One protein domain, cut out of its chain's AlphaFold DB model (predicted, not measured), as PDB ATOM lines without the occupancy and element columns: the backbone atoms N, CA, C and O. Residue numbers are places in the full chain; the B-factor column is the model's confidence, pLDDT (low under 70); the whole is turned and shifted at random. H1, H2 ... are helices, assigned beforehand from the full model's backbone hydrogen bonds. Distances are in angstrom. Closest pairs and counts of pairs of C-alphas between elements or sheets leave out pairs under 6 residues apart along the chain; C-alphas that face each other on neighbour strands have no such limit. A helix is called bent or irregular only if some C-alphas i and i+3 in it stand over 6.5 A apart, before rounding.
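What this domain is: This is residues 82 to 148 of the 148 residues of an uncharacterized protein of Micromonospora sp. KC606 (UniProt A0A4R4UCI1). This is an open, flat zigzag of helices: the long H3 is the beam, the last turn of H1 meets its side, and H4 turns off beyond its far end. The short H2 and the loop after it turn the chain from H1 back to the start of H3, while residues 82 to 91 of H1 stick out at one side and residues 140 to 148, the last part of H4 and the tail, stick out at the other. The printed part has 67 residues with four named helices in the order H1, H2, H3, H4 and no named strand; the class is all helix. The whole is extended, with a radius of gyration of the C-alphas of 16.9 A, and spans 49 by 34 by 16 A.

How they stand to each other: Start at Leu 82, where H1 begins and runs to His 97, with a kink of 36 degrees near residue 89. H1 is neither bent nor irregular, but only just: C-alphas 85 and 88 are 6.3 A apart. After a tight link comes H2, residues 100 to 103; it and H1 only just touch, with 3 pairs of C-alphas within 8 A, and only at the corner by their link, where the closest C-alphas, of His 97 and Arg 103, are 4.4 A apart. A short link leads to H3, residues 110 to 130. H2 and H3 only just touch, with 3 pairs of C-alphas within 8 A; the closest are those of Leu 102 and Leu 117, 7.1 A apart. H1 touches H3 with residues 95 to 96 alone, and H3 touches H1 with residues 117 to 124 alone; the closest C-alphas, of Leu 96 and Ala 120, are 6.6 A apart, and the lines stand at 71 degrees, only just about perpendicular. A tight link then leads to H4, residues 133 to 142. H4 is close to H3 but not clearly touching, with the closest C-alphas, of Leu 129 and Trp 135, 6.4 A apart and the lines about perpendicular at 85 degrees. H4 is apart from H1 and from H2. In the backbone, each O i to N i+4 pair of H3 is within hydrogen-bond range, against 10 of 12 in H1 and 5 of 6 in H4; H2 is too short for such a pair.

Where its parts are: Find C-alpha 82 at (131.060, 117.962, 85.366); from there H1, residues 82 to 97, runs 21.8 A. H2, residues 100 to 103, follows. Find C-alpha 110 at (125.581, 92.026, 100.297), where the longest helix, H3, begins; it runs 30.1 A to C-alpha 130. H4, residues 133 to 142, runs 14.9 A and ends at C-alpha 142, at (137.059, 117.389, 127.324).

The domain as a whole: The two C-alphas farthest apart are those of Leu 82 and Val 148, the chain's last residue, at 54.3 A. The printed part has no cut, and no link between helices is long. Look at the B-factor column: the mean pLDDT of the printed part is 74.1, and the model's confidence is under 70 in residues 82 to 85 and 133 to 148.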
ATOM      1  N   LEU A  82     131.390 119.173  84.594       62.28
ATOM      2  CA  LEU A  82     131.060 117.962  85.366       62.28
ATOM      3  C   LEU A  82     132.274 117.426  86.139       62.28
ATOM      4  O   LEU A  82     132.117 117.039  87.296       62.28
ATOM      5  N   GLY A  83     133.479 117.477  85.559       60.16
ATOM      6  CA  GLY A  83     134.699 116.925  86.167       60.16
ATOM      7  C   GLY A  83     135.052 117.555  87.519       60.16
ATOM      8  O   GLY A  83     135.316 116.841  88.482       60.16
ATOM      9  N   THR A  84     134.948 118.883  87.645       64.31
ATOM     10  CA  THR A  84     135.268 119.599  88.895       64.31
ATOM     11  C   THR A  84     134.382 119.175  90.066       64.31
ATOM     12  O   THR A  84     134.849 119.064  91.196       64.31
ATOM     13  N   ARG A  85     133.092 118.929  89.813       68.69
ATOM     14  CA  ARG A  85     132.145 118.520  90.862       68.69
ATOM     15  C   ARG A  85     132.159 117.011  91.098       68.69
ATOM     16  O   ARG A  85     131.888 116.579  92.216       68.69
ATOM     17  N   ARG A  86     132.510 116.223  90.077       71.75
ATOM     18  CA  ARG A  86     132.641 114.764  90.158       71.75
ATOM     19  C   ARG A  86     133.877 114.334  90.944       71.75
ATOM     20  O   ARG A  86     133.801 113.331  91.647       71.75
ATOM     21  N   TRP A  87     134.949 115.136  90.928       78.75
ATOM     22  CA  TRP A  87     136.193 114.828  91.639       78.75
ATOM     23  C   TRP A  87     135.981 114.496  93.122       78.75
ATOM     24  O   TRP A  87     136.626 113.595  93.632       78.75
ATOM     25  N   VAL A  88     135.038 115.140  93.821       78.38
ATOM     26  CA  VAL A  88     134.754 114.825  95.238       78.38
ATOM     27  C   VAL A  88     134.210 113.401  95.408       78.38
ATOM     28  O   VAL A  88     134.586 112.687  96.343       78.38
ATOM     29  N   VAL A  89     133.328 112.979  94.502       78.50
ATOM     30  CA  VAL A  89     132.749 111.629  94.500       78.50
ATOM     31  C   VAL A  89     133.819 110.613  94.106       78.50
ATOM     32  O   VAL A  89     134.023 109.637  94.821       78.50
ATOM     33  N   GLU A  90     134.571 110.886  93.041       82.62
ATOM     34  CA  GLU A  90     135.672 110.037  92.571       82.62
ATOM     35  C   GLU A  90     136.781 109.897  93.621       82.62
ATOM     36  O   GLU A  90     137.252 108.791  93.871       82.62
ATOM     37  N   GLN A  91     137.144 110.980  94.314       82.94
ATOM     38  CA  GLN A  91     138.099 110.965  95.422       82.94
ATOM     39  C   GLN A  91     137.591 110.081  96.567       82.94
ATOM     40  O   GLN A  91     138.362 109.336  97.167       82.94
ATOM     41  N   THR A  92     136.296 110.147  96.884       79.94
ATOM     42  CA  THR A  92     135.705 109.325  97.949       79.94
ATOM     43  C   THR A  92     135.690 107.848  97.556       79.94
ATOM     44  O   THR A  92     136.091 107.008  98.357       79.94
ATOM     45  N   ILE A  93     135.332 107.530  96.309       81.12
ATOM     46  CA  ILE A  93     135.408 106.167  95.761       81.12
ATOM     47  C   ILE A  93     136.855 105.659  95.775       81.12
ATOM     48  O   ILE A  93     137.109 104.538  96.207       81.12
ATOM     49  N   ALA A  94     137.824 106.494  95.395       84.69
ATOM     50  CA  ALA A  94     139.237 106.144  95.463       84.69
ATOM     51  C   ALA A  94     139.665 105.823  96.904       84.69
ATOM     52  O   ALA A  94     140.286 104.789  97.132       84.69
ATOM     53  N   LEU A  95     139.287 106.650  97.888       84.56
ATOM     54  CA  LEU A  95     139.546 106.395  99.314       84.56
ATOM     55  C   LEU A  95     138.897 105.097  99.810       84.56
ATOM     56  O   LEU A  95     139.483 104.410 100.644       84.56
ATOM     57  N   LEU A  96     137.720 104.737  99.298       84.62
ATOM     58  CA  LEU A  96     137.088 103.454  99.602       84.62
ATOM     59  C   LEU A  96     137.862 102.284  98.978       84.62
ATOM     60  O   LEU A  96     138.089 101.278  99.644       84.62
ATOM     61  N   HIS A  97     138.360 102.432  97.748       83.00
ATOM     62  CA  HIS A  97     139.179 101.415  97.078       83.00
ATOM     63  C   HIS A  97     140.550 101.188  97.736       83.00
ATOM     64  O   HIS A  97     141.148 100.126  97.541       83.00
ATOM     65  N   TRP A  98     141.054 102.135  98.537       81.94
ATOM     66  CA  TRP A  98     142.246 101.910  99.367       81.94
ATOM     67  C   TRP A  98     142.036 100.780 100.386       81.94
ATOM     68  O   TRP A  98     142.986 100.074 100.734       81.94
ATOM     69  N   PHE A  99     140.797 100.542 100.825       79.81
ATOM     70  CA  PHE A  99     140.459  99.353 101.596       79.81
ATOM     71  C   PHE A  99     140.363  98.159 100.636       79.81
ATOM     72  O   PHE A  99     139.351  97.954  99.974       79.81
ATOM     73  N   ARG A 100     141.431  97.349 100.553       74.56
ATOM     74  CA  ARG A 100     141.572  96.234  99.587       74.56
ATOM     75  C   ARG A 100     140.349  95.307  99.478       74.56
ATOM     76  O   ARG A 100     140.094  94.810  98.384       74.56
ATOM     77  N   ARG A 101     139.594  95.099 100.567       73.75
ATOM     78  CA  ARG A 101     138.363  94.278 100.588       73.75
ATOM     79  C   ARG A 101     137.167  94.917  99.870       73.75
ATOM     80  O   ARG A 101     136.294  94.194  99.419       73.75
ATOM     81  N   LEU A 102     137.134  96.244  99.747       74.88
ATOM     82  CA  LEU A 102     136.109  96.997  99.011       74.88
ATOM     83  C   LEU A 102     136.482  97.207  97.536       74.88
ATOM     84  O   LEU A 102     135.609  97.459  96.717       74.88
ATOM     85  N   ARG A 103     137.769  97.086  97.180       75.50
ATOM     86  CA  ARG A 103     138.251  97.264  95.798       75.50
ATOM     87  C   ARG A 103     137.769  96.171  94.847       75.50
ATOM     88  O   ARG A 103     137.525  96.431  93.676       75.50
ATOM     89  N   ILE A 104     137.718  94.937  95.335       70.62
ATOM     90  CA  ILE A 104     137.280  93.768  94.577       70.62
ATOM     91  C   ILE A 104     136.176  93.128  95.409       70.62
ATOM     92  O   ILE A 104     136.389  92.869  96.594       70.62
ATOM     93  N   ARG A 105     135.006  92.899  94.804       70.44
ATOM     94  CA  ARG A 105     133.846  92.293  95.469       70.44
ATOM     95  C   ARG A 105     134.092  90.796  95.689       70.44
ATOM     96  O   ARG A 105     133.586  89.962  94.951       70.44
ATOM     97  N   TRP A 106     134.924  90.482  96.678       72.31
ATOM     98  CA  TRP A 106     135.181  89.113  97.134       72.31
ATOM     99  C   TRP A 106     134.043  88.567  97.997       72.31
ATOM    100  O   TRP A 106     133.851  87.358  98.071       72.31
ATOM    101  N   GLU A 107     133.290  89.453  98.649       74.69
ATOM    102  CA  GLU A 107     132.153  89.071  99.480       74.69
ATOM    103  C   GLU A 107     130.959  88.708  98.595       74.69
ATOM    104  O   GLU A 107     130.479  89.529  97.813       74.69
ATOM    105  N   ILE A 108     130.485  87.470  98.737       76.31
ATOM    106  CA  ILE A 108     129.302  86.962  98.027       76.31
ATOM    107  C   ILE A 108     128.022  87.576  98.606       76.31
ATOM    108  O   ILE A 108     127.046  87.755  97.882       76.31
ATOM    109  N   ARG A 109     128.020  87.899  99.907       81.06
ATOM    110  CA  ARG A 109     126.848  88.442 100.594       81.06
ATOM    111  C   ARG A 109     126.883  89.968 100.666       81.06
ATOM    112  O   ARG A 109     127.901  90.566 101.026       81.06
ATOM    113  N   ASP A 110     125.738  90.573 100.378       83.94
ATOM    114  CA  ASP A 110     125.581  92.026 100.297       83.94
ATOM    115  C   ASP A 110     125.620  92.705 101.667       83.94
ATOM    116  O   ASP A 110     126.182  93.789 101.793       83.94
ATOM    117  N   ASP A 111     125.127  92.034 102.708       84.50
ATOM    118  CA  ASP A 111     125.130  92.525 104.089       84.50
ATOM    119  C   ASP A 111     126.554  92.707 104.637       84.50
ATOM    120  O   ASP A 111     126.878  93.720 105.261       84.50
ATOM    121  N   ILE A 112     127.441  91.754 104.348       84.06
ATOM    122  CA  ILE A 112     128.854  91.831 104.733       84.06
ATOM    123  C   ILE A 112     129.541  92.979 103.984       84.06
ATOM    124  O   ILE A 112     130.319  93.737 104.569       84.06
ATOM    125  N   HIS A 113     129.237  93.139 102.695       84.56
ATOM    126  CA  HIS A 113     129.787  94.225 101.892       84.56
ATOM    127  C   HIS A 113     129.317  95.603 102.388       84.56
ATOM    128  O   HIS A 113     130.130  96.520 102.526       84.56
ATOM    129  N   GLU A 114     128.034  95.738 102.725       85.38
ATOM    130  CA  GLU A 114     127.444  96.953 103.290       85.38
ATOM    131  C   GLU A 114     128.049  97.307 104.657       85.38
ATOM    132  O   GLU A 114     128.382  98.470 104.912       85.38
ATOM    133  N   ALA A 115     128.285  96.313 105.519       87.19
ATOM    134  CA  ALA A 115     128.947  96.515 106.805       87.19
ATOM    135  C   ALA A 115     130.378  97.056 106.628       87.19
ATOM    136  O   ALA A 115     130.767  98.025 107.290       87.19
ATOM    137  N   PHE A 116     131.158  96.490 105.697       85.31
ATOM    138  CA  PHE A 116     132.497  97.000 105.383       85.31
ATOM    139  C   PHE A 116     132.466  98.408 104.792       85.31
ATOM    140  O   PHE A 116     133.303  99.237 105.160       85.31
ATOM    141  N   LEU A 117     131.504  98.698 103.915       86.62
ATOM    142  CA  LEU A 117     131.312 100.029 103.346       86.62
ATOM    143  C   LEU A 117     131.025 101.056 104.448       86.62
ATOM    144  O   LEU A 117     131.669 102.106 104.509       86.62
ATOM    145  N   THR A 118     130.115 100.724 105.361       87.69
ATOM    146  CA  THR A 118     129.739 101.575 106.495       87.69
ATOM    147  C   THR A 118     130.929 101.833 107.416       87.69
ATOM    148  O   THR A 118     131.204 102.982 107.776       87.69
ATOM    149  N   LEU A 119     131.697 100.789 107.738       88.38
ATOM    150  CA  LEU A 119     132.900 100.901 108.559       88.38
ATOM    151  C   LEU A 119     133.967 101.788 107.896       88.38
ATOM    152  O   LEU A 119     134.552 102.655 108.551       88.38
ATOM    153  N   ALA A 120     134.202 101.622 106.594       88.06
ATOM    154  CA  ALA A 120     135.151 102.440 105.845       88.06
ATOM    155  C   ALA A 120     134.737 103.922 105.832       88.06
ATOM    156  O   ALA A 120     135.561 104.801 106.111       88.06
ATOM    157  N   CYS A 121     133.452 104.203 105.591       87.50
ATOM    158  CA  CYS A 121     132.882 105.547 105.668       87.50
ATOM    159  C   CYS A 121     133.074 106.168 107.060       87.50
ATOM    160  O   CYS A 121     133.539 107.306 107.161       87.50
ATOM    161  N   ALA A 122     132.804 105.418 108.135       88.44
ATOM    162  CA  ALA A 122     133.015 105.881 109.505       88.44
ATOM    163  C   ALA A 122     134.489 106.247 109.765       88.44
ATOM    164  O   ALA A 122     134.777 107.322 110.290       88.44
ATOM    165  N   ILE A 123     135.441 105.415 109.327       88.06
ATOM    166  CA  ILE A 123     136.881 105.681 109.474       88.06
ATOM    167  C   ILE A 123     137.301 106.948 108.713       88.06
ATOM    168  O   ILE A 123     138.053 107.766 109.254       88.06
ATOM    169  N   ILE A 124     136.830 107.131 107.475       87.00
ATOM    170  CA  ILE A 124     137.125 108.324 106.665       87.00
ATOM    171  C   ILE A 124     136.573 109.580 107.353       87.00
ATOM    172  O   ILE A 124     137.307 110.560 107.513       87.00
ATOM    173  N   CYS A 125     135.321 109.541 107.814       85.88
ATOM    174  CA  CYS A 125     134.694 110.634 108.556       85.88
ATOM    175  C   CYS A 125     135.471 110.964 109.837       85.88
ATOM    176  O   CYS A 125     135.827 112.122 110.053       85.88
ATOM    177  N   CYS A 126     135.843 109.960 110.636       85.44
ATOM    178  CA  CYS A 126     136.649 110.142 111.845       85.44
ATOM    179  C   CYS A 126     138.040 110.726 111.550       85.44
ATOM    180  O   CYS A 126     138.546 111.547 112.313       85.44
ATOM    181  N   ARG A 127     138.699 110.336 110.451       86.69
ATOM    182  CA  ARG A 127     139.985 110.930 110.030       86.69
ATOM    183  C   ARG A 127     139.832 112.400 109.635       86.69
ATOM    184  O   ARG A 127     140.632 113.221 110.072       86.69
ATOM    185  N   ARG A 128     138.794 112.737 108.862       84.69
ATOM    186  CA  ARG A 128     138.517 114.120 108.439       84.69
ATOM    187  C   ARG A 128     138.149 115.022 109.614       84.69
ATOM    188  O   ARG A 128     138.658 116.134 109.696       84.69
ATOM    189  N   LEU A 129     137.325 114.531 110.540       83.19
ATOM    190  CA  LEU A 129     136.973 115.263 111.757       83.19
ATOM    191  C   LEU A 129     138.207 115.523 112.620       83.19
ATOM    192  O   LEU A 129     138.409 116.658 113.036       83.19
ATOM    193  N   ARG A 130     139.085 114.527 112.805       78.88
ATOM    194  CA  ARG A 130     140.327 114.699 113.575       78.88
ATOM    195  C   ARG A 130     141.273 115.761 113.014       78.88
ATOM    196  O   ARG A 130     141.978 116.395 113.787       78.88
ATOM    197  N   HIS A 131     141.272 115.954 111.698       71.81
ATOM    198  CA  HIS A 131     142.052 116.992 111.020       71.81
ATOM    199  C   HIS A 131     141.355 118.362 110.972       71.81
ATOM    200  O   HIS A 131     141.965 119.345 110.553       71.81
ATOM    201  N   SER A 132     140.081 118.452 111.362       70.88
ATOM    202  CA  SER A 132     139.350 119.718 111.393       70.88
ATOM    203  C   SER A 132     139.648 120.482 112.688       70.88
ATOM    204  O   SER A 132     139.638 119.899 113.770       70.88
ATOM    205  N   LYS A 133     139.869 121.803 112.601       59.75
ATOM    206  CA  LYS A 133     140.171 122.676 113.759       59.75
ATOM    207  C   LYS A 133     139.133 122.586 114.896       59.75
ATOM    208  O   LYS A 133     139.454 122.883 116.040       59.75
ATOM    209  N   SER A 134     137.897 122.145 114.625       60.03
ATOM    210  CA  SER A 134     136.876 121.962 115.672       60.03
ATOM    211  C   SER A 134     137.166 120.780 116.606       60.03
ATOM    212  O   SER A 134     136.727 120.791 117.754       60.03
ATOM    213  N   TRP A 135     137.944 119.789 116.159       54.62
ATOM    214  CA  TRP A 135     138.362 118.655 116.984       54.62
ATOM    215  C   TRP A 135     139.371 119.057 118.070       54.62
ATOM    216  O   TRP A 135     139.384 118.461 119.143       54.62
ATOM    217  N   GLU A 136     140.175 120.099 117.845       57.25
ATOM    218  CA  GLU A 136     141.026 120.704 118.884       57.25
ATOM    219  C   GLU A 136     140.202 121.446 119.944       57.25
ATOM    220  O   GLU A 136     140.483 121.337 121.140       57.25
ATOM    221  N   LEU A 137     139.133 122.134 119.532       61.19
ATOM    222  CA  LEU A 137     138.222 122.824 120.452       61.19
ATOM    223  C   LEU A 137     137.423 121.842 121.324       61.19
ATOM    224  O   LEU A 137     137.251 122.083 122.514       61.19
ATOM    225  N   LEU A 138     136.987 120.708 120.768       60.16
ATOM    226  CA  LEU A 138     136.323 119.660 121.551       60.16
ATOM    227  C   LEU A 138     137.300 118.916 122.472       60.16
ATOM    228  O   LEU A 138     136.941 118.606 123.602       60.16
ATOM    229  N   ARG A 139     138.552 118.692 122.054       59.72
ATOM    230  CA  ARG A 139     139.575 118.058 122.906       59.72
ATOM    231  C   ARG A 139     139.943 118.916 124.118       59.72
ATOM    232  O   ARG A 139     139.993 118.404 125.227       59.72
ATOM    233  N   THR A 140     140.137 120.220 123.920       58.31
ATOM    234  CA  THR A 140     140.435 121.168 125.015       58.31
ATOM    235  C   THR A 140     139.247 121.412 125.952       58.31
ATOM    236  O   THR A 140     139.443 121.854 127.086       58.31
ATOM    237  N   ALA A 141     138.021 121.131 125.496       59.94
ATOM    238  CA  ALA A 141     136.826 121.122 126.333       59.94
ATOM    239  C   ALA A 141     136.723 119.835 127.171       59.94
ATOM    240  O   ALA A 141     136.396 119.912 128.351       59.94
ATOM    241  N   THR A 142     137.062 118.672 126.600       60.66
ATOM    242  CA  THR A 142     137.059 117.389 127.324       60.66
ATOM    243  C   THR A 142     138.180 117.303 128.370       60.66
ATOM    244  O   THR A 142     137.920 116.860 129.486       60.66
ATOM    245  N   ASP A 143     139.382 117.818 128.083       56.47
ATOM    246  CA  ASP A 143     140.504 117.857 129.048       56.47
ATOM    247  C   ASP A 143     140.241 118.759 130.268       56.47
ATOM    248  O   ASP A 143     140.857 118.593 131.318       56.47
ATOM    249  N   ARG A 144     139.301 119.711 130.174       55.16
ATOM    250  CA  ARG A 144     138.888 120.553 131.311       55.16
ATOM    251  C   ARG A 144     137.771 119.946 132.168       55.16
ATOM    252  O   ARG A 144     137.431 120.534 133.189       55.16
ATOM    253  N   GLY A 145     137.222 118.793 131.778       52.50
ATOM    254  CA  GLY A 145     136.134 118.107 132.484       52.50
ATOM    255  C   GLY A 145     136.501 116.746 133.084       52.50
ATOM    256  O   GLY A 145     135.641 116.123 133.699       52.50
ATOM    257  N   PHE A 146     137.741 116.274 132.922       48.34
ATOM    258  CA  PHE A 146     138.180 114.970 133.426       48.34
ATOM    259  C   PHE A 146     139.450 115.120 134.270       48.34
ATOM    260  O   PHE A 146     140.562 114.837 133.833       48.34
ATOM    261  N   ARG A 147     139.278 115.610 135.498       37.19
ATOM    262  CA  ARG A 147     140.239 115.396 136.581       37.19
ATOM    263  C   ARG A 147     139.549 114.472 137.583       37.19
ATOM    264  O   ARG A 147     138.653 114.927 138.291       37.19
ATOM    265  N   VAL A 148     139.900 113.187 137.540       48.44
ATOM    266  CA  VAL A 148     139.664 112.231 138.634       48.44
ATOM    267  C   VAL A 148     140.854 112.327 139.576       48.44
ATOM    268  O   VAL A 148     141.981 112.464 139.045       48.44
TER     269      VAL A 148